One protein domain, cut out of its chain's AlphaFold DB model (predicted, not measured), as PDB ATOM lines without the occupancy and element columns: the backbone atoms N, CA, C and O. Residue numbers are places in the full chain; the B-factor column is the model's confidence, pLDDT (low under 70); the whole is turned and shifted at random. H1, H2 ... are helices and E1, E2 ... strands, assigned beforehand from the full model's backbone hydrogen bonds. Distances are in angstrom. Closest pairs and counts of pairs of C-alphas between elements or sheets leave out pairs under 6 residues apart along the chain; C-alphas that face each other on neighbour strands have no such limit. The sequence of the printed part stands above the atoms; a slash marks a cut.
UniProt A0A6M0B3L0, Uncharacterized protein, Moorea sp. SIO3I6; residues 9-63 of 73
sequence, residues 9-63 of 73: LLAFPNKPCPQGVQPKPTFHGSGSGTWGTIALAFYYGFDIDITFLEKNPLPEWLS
ATOM      1  N   LEU A   9     148.189 214.059 252.084       93.62
ATOM      2  CA  LEU A   9     148.302 212.824 252.852       93.62
ATOM      3  C   LEU A   9     147.332 211.790 252.277       93.62
ATOM      4  O   LEU A   9     146.123 212.000 252.295       93.62
ATOM      5  N   LEU A  10     147.856 210.658 251.814       95.06
ATOM      6  CA  LEU A  10     147.054 209.474 251.513       95.06
ATOM      7  C   LEU A  10     147.104 208.538 252.720       95.06
ATOM      8  O   LEU A  10     148.193 208.162 253.159       95.06
ATOM      9  N   ALA A  11     145.949 208.161 253.261       94.50
ATOM     10  CA  ALA A  11     145.869 207.283 254.418       94.50
ATOM     11  C   ALA A  11     144.910 206.109 254.191       94.50
ATOM     12  O   ALA A  11     143.813 206.260 253.656       94.50
ATOM     13  N   PHE A  12     145.336 204.936 254.662       95.38
ATOM     14  CA  PHE A  12     144.631 203.664 254.495       95.38
ATOM     15  C   PHE A  12     144.363 203.009 255.858       95.38
ATOM     16  O   PHE A  12     144.995 202.006 256.201       95.38
ATOM     17  N   PRO A  13     143.503 203.600 256.707       93.75
ATOM     18  CA  PRO A  13     143.178 203.016 258.000       93.75
ATOM     19  C   PRO A  13     142.469 201.668 257.817       93.75
ATOM     20  O   PRO A  13     141.492 201.544 257.077       93.75
ATOM     21  N   ASN A  14     142.954 200.662 258.541       93.12
ATOM     22  CA  ASN A  14     142.360 199.328 258.617       93.12
ATOM     23  C   ASN A  14     141.540 199.103 259.896       93.12
ATOM     24  O   ASN A  14     140.941 198.051 260.057       93.12
ATOM     25  N   LYS A  15     141.534 200.065 260.825       92.38
ATOM     26  CA  LYS A  15     140.806 200.007 262.100       92.38
ATOM     27  C   LYS A  15     140.191 201.371 262.425       92.38
ATOM     28  O   LYS A  15     140.699 202.382 261.921       92.38
ATOM     29  N   PRO A  16     139.161 201.436 263.291       93.81
ATOM     30  CA  PRO A  16     138.587 202.699 263.748       93.81
ATOM     31  C   PRO A  16     139.623 203.630 264.384       93.81
ATOM     32  O   PRO A  16     140.658 203.182 264.887       93.81
ATOM     33  N   CYS A  17     139.323 204.930 264.393       95.31
ATOM     34  CA  CYS A  17     140.120 205.912 265.123       95.31
ATOM     35  C   CYS A  17     140.096 205.595 266.627       95.31
ATOM     36  O   CYS A  17     139.005 205.528 267.198       95.31
ATOM     37  N   PRO A  18     141.255 205.412 267.290       95.81
ATOM     38  CA  PRO A  18     141.281 205.200 268.729       95.81
ATOM     39  C   PRO A  18     140.696 206.391 269.494       95.81
ATOM     40  O   PRO A  18     140.829 207.547 269.080       95.81
ATOM     41  N   GLN A  19     140.104 206.109 270.654       94.06
ATOM     42  CA  GLN A  19     139.610 207.146 271.555       94.06
ATOM     43  C   GLN A  19     140.759 208.070 271.997       94.06
ATOM     44  O   GLN A  19     141.884 207.628 272.250       94.06
ATOM     45  N   GLY A  20     140.478 209.372 272.069       92.12
ATOM     46  CA  GLY A  20     141.449 210.392 272.481       92.12
ATOM     47  C   GLY A  20     142.415 210.859 271.386       92.12
ATOM     48  O   GLY A  20     143.144 211.825 271.607       92.12
ATOM     49  N   VAL A  21     142.407 210.243 270.197       96.12
ATOM     50  CA  VAL A  21     143.114 210.803 269.037       96.12
ATOM     51  C   VAL A  21     142.342 212.015 268.528       96.12
ATOM     52  O   VAL A  21     141.169 211.914 268.166       96.12
ATOM     53  N   GLN A  22     143.012 213.166 268.523       95.44
ATOM     54  CA  GLN A  22     142.446 214.455 268.140       95.44
ATOM     55  C   GLN A  22     143.495 215.301 267.407       95.44
ATOM     56  O   GLN A  22     144.690 215.162 267.700       95.44
ATOM     57  N   PRO A  23     143.078 216.198 266.499       95.62
ATOM     58  CA  PRO A  23     143.982 217.133 265.842       95.62
ATOM     59  C   PRO A  23     144.621 218.096 266.846       95.62
ATOM     60  O   PRO A  23     143.927 218.840 267.536       95.62
ATOM     61  N   LYS A  24     145.952 218.085 266.934       95.12
ATOM     62  CA  LYS A  24     146.733 218.960 267.820       95.12
ATOM     63  C   LYS A  24     148.164 219.120 267.275       95.12
ATOM     64  O   LYS A  24     148.582 218.288 266.469       95.12
ATOM     65  N   PRO A  25     148.947 220.124 267.719       94.19
ATOM     66  CA  PRO A  25     150.283 220.392 267.163       94.19
ATOM     67  C   PRO A  25     151.325 219.317 267.504       94.19
ATOM     68  O   PRO A  25     152.428 219.330 266.966       94.19
ATOM     69  N   THR A  26     151.009 218.398 268.418       95.19
ATOM     70  CA  THR A  26     151.896 217.313 268.842       95.19
ATOM     71  C   THR A  26     151.316 215.954 268.475       95.19
ATOM     72  O   THR A  26     150.131 215.682 268.662       95.19
ATOM     73  N   PHE A  27     152.170 215.064 267.976       95.81
ATOM     74  CA  PHE A  27     151.754 213.723 267.584       95.81
ATOM     75  C   PHE A  27     151.175 212.933 268.771       95.81
ATOM     76  O   PHE A  27     151.793 212.836 269.834       95.81
ATOM     77  N   HIS A  28     150.000 212.327 268.579       94.81
ATOM     78  CA  HIS A  28     149.407 211.388 269.530       94.81
ATOM     79  C   HIS A  28     148.434 210.443 268.824       94.81
ATOM     80  O   HIS A  28     147.356 210.851 268.406       94.81
ATOM     81  N   GLY A  29     148.821 209.175 268.694       95.12
ATOM     82  CA  GLY A  29     148.041 208.175 267.964       95.12
ATOM     83  C   GLY A  29     147.316 207.145 268.829       95.12
ATOM     84  O   GLY A  29     146.659 206.273 268.271       95.12
ATOM     85  N   SER A  30     147.474 207.173 270.159       95.25
ATOM     86  CA  SER A  30     146.958 206.133 271.073       95.25
ATOM     87  C   SER A  30     147.269 204.701 270.591       95.25
ATOM     88  O   SER A  30     146.409 203.825 270.600       95.25
ATOM     89  N   GLY A  31     148.491 204.473 270.092       94.50
ATOM     90  CA  GLY A  31     148.918 203.189 269.514       94.50
ATOM     91  C   GLY A  31     148.653 203.017 268.009       94.50
ATOM     92  O   GLY A  31     149.117 202.042 267.426       94.50
ATOM     93  N   SER A  32     147.978 203.964 267.353       95.19
ATOM     94  CA  SER A  32     147.810 204.005 265.896       95.19
ATOM     95  C   SER A  32     148.685 205.079 265.253       95.19
ATOM     96  O   SER A  32     148.403 206.276 265.351       95.19
ATOM     97  N   GLY A  33     149.723 204.650 264.532       96.38
ATOM     98  CA  GLY A  33     150.545 205.551 263.720       96.38
ATOM     99  C   GLY A  33     149.717 206.288 262.668       96.38
ATOM    100  O   GLY A  33     149.775 207.509 262.586       96.38
ATOM    101  N   THR A  34     148.868 205.559 261.936       96.38
ATOM    102  CA  THR A  34     148.026 206.109 260.866       96.38
ATOM    103  C   THR A  34     147.088 207.200 261.373       96.38
ATOM    104  O   THR A  34     147.059 208.288 260.805       96.38
ATOM    105  N   TRP A  35     146.356 206.954 262.464       96.69
ATOM    106  CA  TRP A  35     145.425 207.950 263.006       96.69
ATOM    107  C   TRP A  35     146.154 209.140 263.637       96.69
ATOM    108  O   TRP A  35     145.703 210.272 263.476       96.69
ATOM    109  N   GLY A  36     147.313 208.916 264.268       97.25
ATOM    110  CA  GLY A  36     148.173 210.001 264.745       97.25
ATOM    111  C   GLY A  36     148.688 210.894 263.610       97.25
ATOM    112  O   GLY A  36     148.692 212.116 263.746       97.25
ATOM    113  N   THR A  37     149.063 210.307 262.469       97.56
ATOM    114  CA  THR A  37     149.489 211.054 261.276       97.56
ATOM    115  C   THR A  37     148.332 211.825 260.648       97.56
ATOM    116  O   THR A  37     148.508 212.999 260.334       97.56
ATOM    117  N   ILE A  38     147.147 211.212 260.509       96.12
ATOM    118  CA  ILE A  38     145.942 211.895 260.006       96.12
ATOM    119  C   ILE A  38     145.610 213.102 260.891       96.12
ATOM    120  O   ILE A  38     145.428 214.198 260.371       96.12
ATOM    121  N   ALA A  39     145.571 212.927 262.215       96.44
ATOM    122  CA  ALA A  39     145.243 214.002 263.149       96.44
ATOM    123  C   ALA A  39     146.251 215.164 263.084       96.44
ATOM    124  O   ALA A  39     145.856 216.330 263.098       96.44
ATOM    125  N   LEU A  40     147.546 214.855 262.968       96.31
ATOM    126  CA  LEU A  40     148.596 215.864 262.844       96.31
ATOM    127  C   LEU A  40     148.503 216.621 261.510       96.31
ATOM    128  O   LEU A  40     148.561 217.846 261.491       96.31
ATOM    129  N   ALA A  41     148.316 215.906 260.398       94.44
ATOM    130  CA  ALA A  41     148.142 216.514 259.082       94.44
ATOM    131  C   ALA A  41     146.884 217.394 259.023       94.44
ATOM    132  O   ALA A  41     146.930 218.496 258.478       94.44
ATOM    133  N   PHE A  42     145.791 216.945 259.647       93.56
ATOM    134  CA  PHE A  42     144.545 217.702 259.735       93.56
ATOM    135  C   PHE A  42     144.749 219.006 260.509       93.56
ATOM    136  O   PHE A  42     144.328 220.063 260.049       93.56
ATOM    137  N   TYR A  43     145.463 218.954 261.640       94.44
ATOM    138  CA  TYR A  43     145.783 220.142 262.435       94.44
ATOM    139  C   TYR A  43     146.558 221.201 261.635       94.44
ATOM    140  O   TYR A  43     146.284 222.392 261.755       94.44
ATOM    141  N   TYR A  44     147.503 220.777 260.793       91.88
ATOM    142  CA  TYR A  44     148.290 221.685 259.954       91.88
ATOM    143  C   TYR A  44     147.608 222.083 258.633       91.88
ATOM    144  O   TYR A  44     148.205 222.816 257.847       91.88
ATOM    145  N   GLY A  45     146.374 221.633 258.384       89.75
ATOM    146  CA  GLY A  45     145.603 222.017 257.201       89.75
ATOM    147  C   GLY A  45     146.080 221.376 255.894       89.75
ATOM    148  O   GLY A  45     145.895 221.960 254.828       89.75
ATOM    149  N   PHE A  46     146.704 220.197 255.956       88.94
ATOM    150  CA  PHE A  46     147.009 219.426 254.749       88.94
ATOM    151  C   PHE A  46     145.725 218.885 254.112       88.94
ATOM    152  O   PHE A  46     144.751 218.590 254.804       88.94
ATOM    153  N   ASP A  47     145.745 218.700 252.792       90.06
ATOM    154  CA  ASP A  47     144.711 217.927 252.106       90.06
ATOM    155  C   ASP A  47     144.900 216.435 252.427       90.06
ATOM    156  O   ASP A  47     146.027 215.924 252.422       90.06
ATOM    157  N   ILE A  48     143.810 215.734 252.740       91.31
ATOM    158  CA  ILE A  48     143.841 214.352 253.227       91.31
ATOM    159  C   ILE A  48     142.846 213.514 252.432       91.31
ATOM    160  O   ILE A  48     141.651 213.802 252.406       91.31
ATOM    161  N   ASP A  49     143.348 212.445 251.818       92.50
ATOM    162  CA  ASP A  49     142.537 211.386 251.227       92.50
ATOM    163  C   ASP A  49     142.548 210.161 252.133       92.50
ATOM    164  O   ASP A  49     143.617 209.651 252.482       92.50
ATOM    165  N   ILE A  50     141.369 209.678 252.510       91.88
ATOM    166  CA  ILE A  50     141.234 208.518 253.390       91.88
ATOM    167  C   ILE A  50     140.462 207.449 252.645       91.88
ATOM    168  O   ILE A  50     139.265 207.577 252.403       91.88
ATOM    169  N   THR A  51     141.160 206.366 252.319       92.69
ATOM    170  CA  THR A  51     140.561 205.169 251.735       92.69
ATOM    171  C   THR A  51     140.513 204.088 252.803       92.69
ATOM    172  O   THR A  51     141.530 203.505 253.169       92.69
ATOM    173  N   PHE A  52     139.322 203.829 253.335       90.19
ATOM    174  CA  PHE A  52     139.131 202.793 254.340       90.19
ATOM    175  C   PHE A  52     139.290 201.395 253.736       90.19
ATOM    176  O   PHE A  52     138.645 201.076 252.739       90.19
ATOM    177  N   LEU A  53     140.106 200.549 254.371       86.69
ATOM    178  CA  LEU A  53     140.245 199.141 253.973       86.69
ATOM    179  C   LEU A  53     139.105 198.261 254.517       86.69
ATOM    180  O   LEU A  53     138.858 197.176 254.003       86.69
ATOM    181  N   GLU A  54     138.390 198.748 255.534       85.44
ATOM    182  CA  GLU A  54     137.230 198.106 256.156       85.44
ATOM    183  C   GLU A  54     136.181 199.162 256.529       85.44
ATOM    184  O   GLU A  54     136.520 200.330 256.735       85.44
ATOM    185  N   LYS A  55     134.907 198.770 256.659       82.81
ATOM    186  CA  LYS A  55     133.818 199.694 257.011       82.81
ATOM    187  C   LYS A  55     134.010 200.235 258.433       82.81
ATOM    188  O   LYS A  55     133.623 199.592 259.403       82.81
ATOM    189  N   ASN A  56     134.575 201.435 258.538       82.56
ATOM    190  CA  ASN A  56     134.872 202.105 259.800       82.56
ATOM    191  C   ASN A  56     134.185 203.477 259.868       82.56
ATOM    192  O   ASN A  56     134.092 204.162 258.847       82.56
ATOM    193  N   PRO A  57     133.710 203.902 261.052       85.56
ATOM    194  CA  PRO A  57     133.182 205.245 261.228       85.56
ATOM    195  C   PRO A  57     134.306 206.285 261.135       85.56
ATOM    196  O   PRO A  57     135.431 206.052 261.589       85.56
ATOM    197  N   LEU A  58     133.980 207.453 260.579       87.19
ATOM    198  CA  LEU A  58     134.840 208.628 260.669       87.19
ATOM    199  C   LEU A  58     134.767 209.211 262.089       87.19
ATOM    200  O   LEU A  58     133.681 209.251 262.671       87.19
ATOM    201  N   PRO A  59     135.891 209.670 262.664       90.38
ATOM    202  CA  PRO A  59     135.858 210.442 263.896       90.38
ATOM    203  C   PRO A  59     135.195 211.806 263.664       90.38
ATOM    204  O   PRO A  59     135.331 212.397 262.592       90.38
ATOM    205  N   GLU A  60     134.526 212.330 264.692       88.81
ATOM    206  CA  GLU A  60     133.743 213.574 264.628       88.81
ATOM    207  C   GLU A  60     134.545 214.746 264.049       88.81
ATOM    208  O   GLU A  60     134.083 215.405 263.126       88.81
ATOM    209  N   TRP A  61     135.791 214.922 264.496       88.88
ATOM    210  CA  TRP A  61     136.687 215.994 264.052       88.88
ATOM    211  C   TRP A  61     137.102 215.914 262.576       88.88
ATOM    212  O   TRP A  61     137.627 216.884 262.042       88.88
ATOM    213  N   LEU A  62     136.895 214.770 261.922       87.00
ATOM    214  CA  LEU A  62     137.147 214.573 260.495       87.00
ATOM    215  C   LEU A  62     135.854 214.646 259.669       87.00
ATOM    216  O   LEU A  62     135.899 214.728 258.440       87.00
ATOM    217  N   SER A  63     134.701 214.620 260.338       76.81
ATOM    218  CA  SER A  63     133.414 214.888 259.708       76.81
ATOM    219  C   SER A  63     133.458 216.334 259.237       76.81
ATOM    220  O   SER A  63     133.573 217.252 260.048       76.81
TER     221      SER A  63
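This is residues 9 to 63 of the 73 residues of an uncharacterized protein of Moorea sp. SIO3I6 (UniProt A0A6M0B3L0). Little regular structure is present: two short parallel strands, E1 and E2, lie side by side, with the helix H1 over one face of the pair and a long loop, residues 18 to 32, on the helix's far side. The last stretch, residues 51 to 63, runs along one side. The printed part has 55 residues in the order E1, H1, E2, with 18 in named elements; the class is mixed, helices and strands. It is compact, with a radius of gyration of the C-alphas of 10.0 A and spans of 28 by 22 by 18 A.

E1 is residues 9 to 11, from C-alpha 9 at (148.302, 212.824, 252.852). E2 is residues 47 to 50, 10.1 A long, ending at C-alpha 50 at (141.234, 208.518, 253.390). H1 is residues 33 to 43, 15.4 A long.

E1 and E2 are parallel neighbours at 12 degrees; N 9 and O 47 are within hydrogen-bond range at 2.9 A. E1, H1 and E2 form a strand-helix-strand unit, two parallel neighbour strands with a helix between them in the chain, and its crossover is right-handed. The closest C-alphas of E1 and H1, Ala 11 and Thr 34, are 6.9 A apart. Those of H1 and E2, Phe 42 and Ile 48, are 7.4 A apart. In H1 every O i to N i+4 pair is within hydrogen-bond range.

The C-alphas farthest apart, Pro 25 and Lys 55, are 28.3 A apart. The link E1 to H1 is long, 21 residues. The printed part has no cut, and no printed residue is under pLDDT 70.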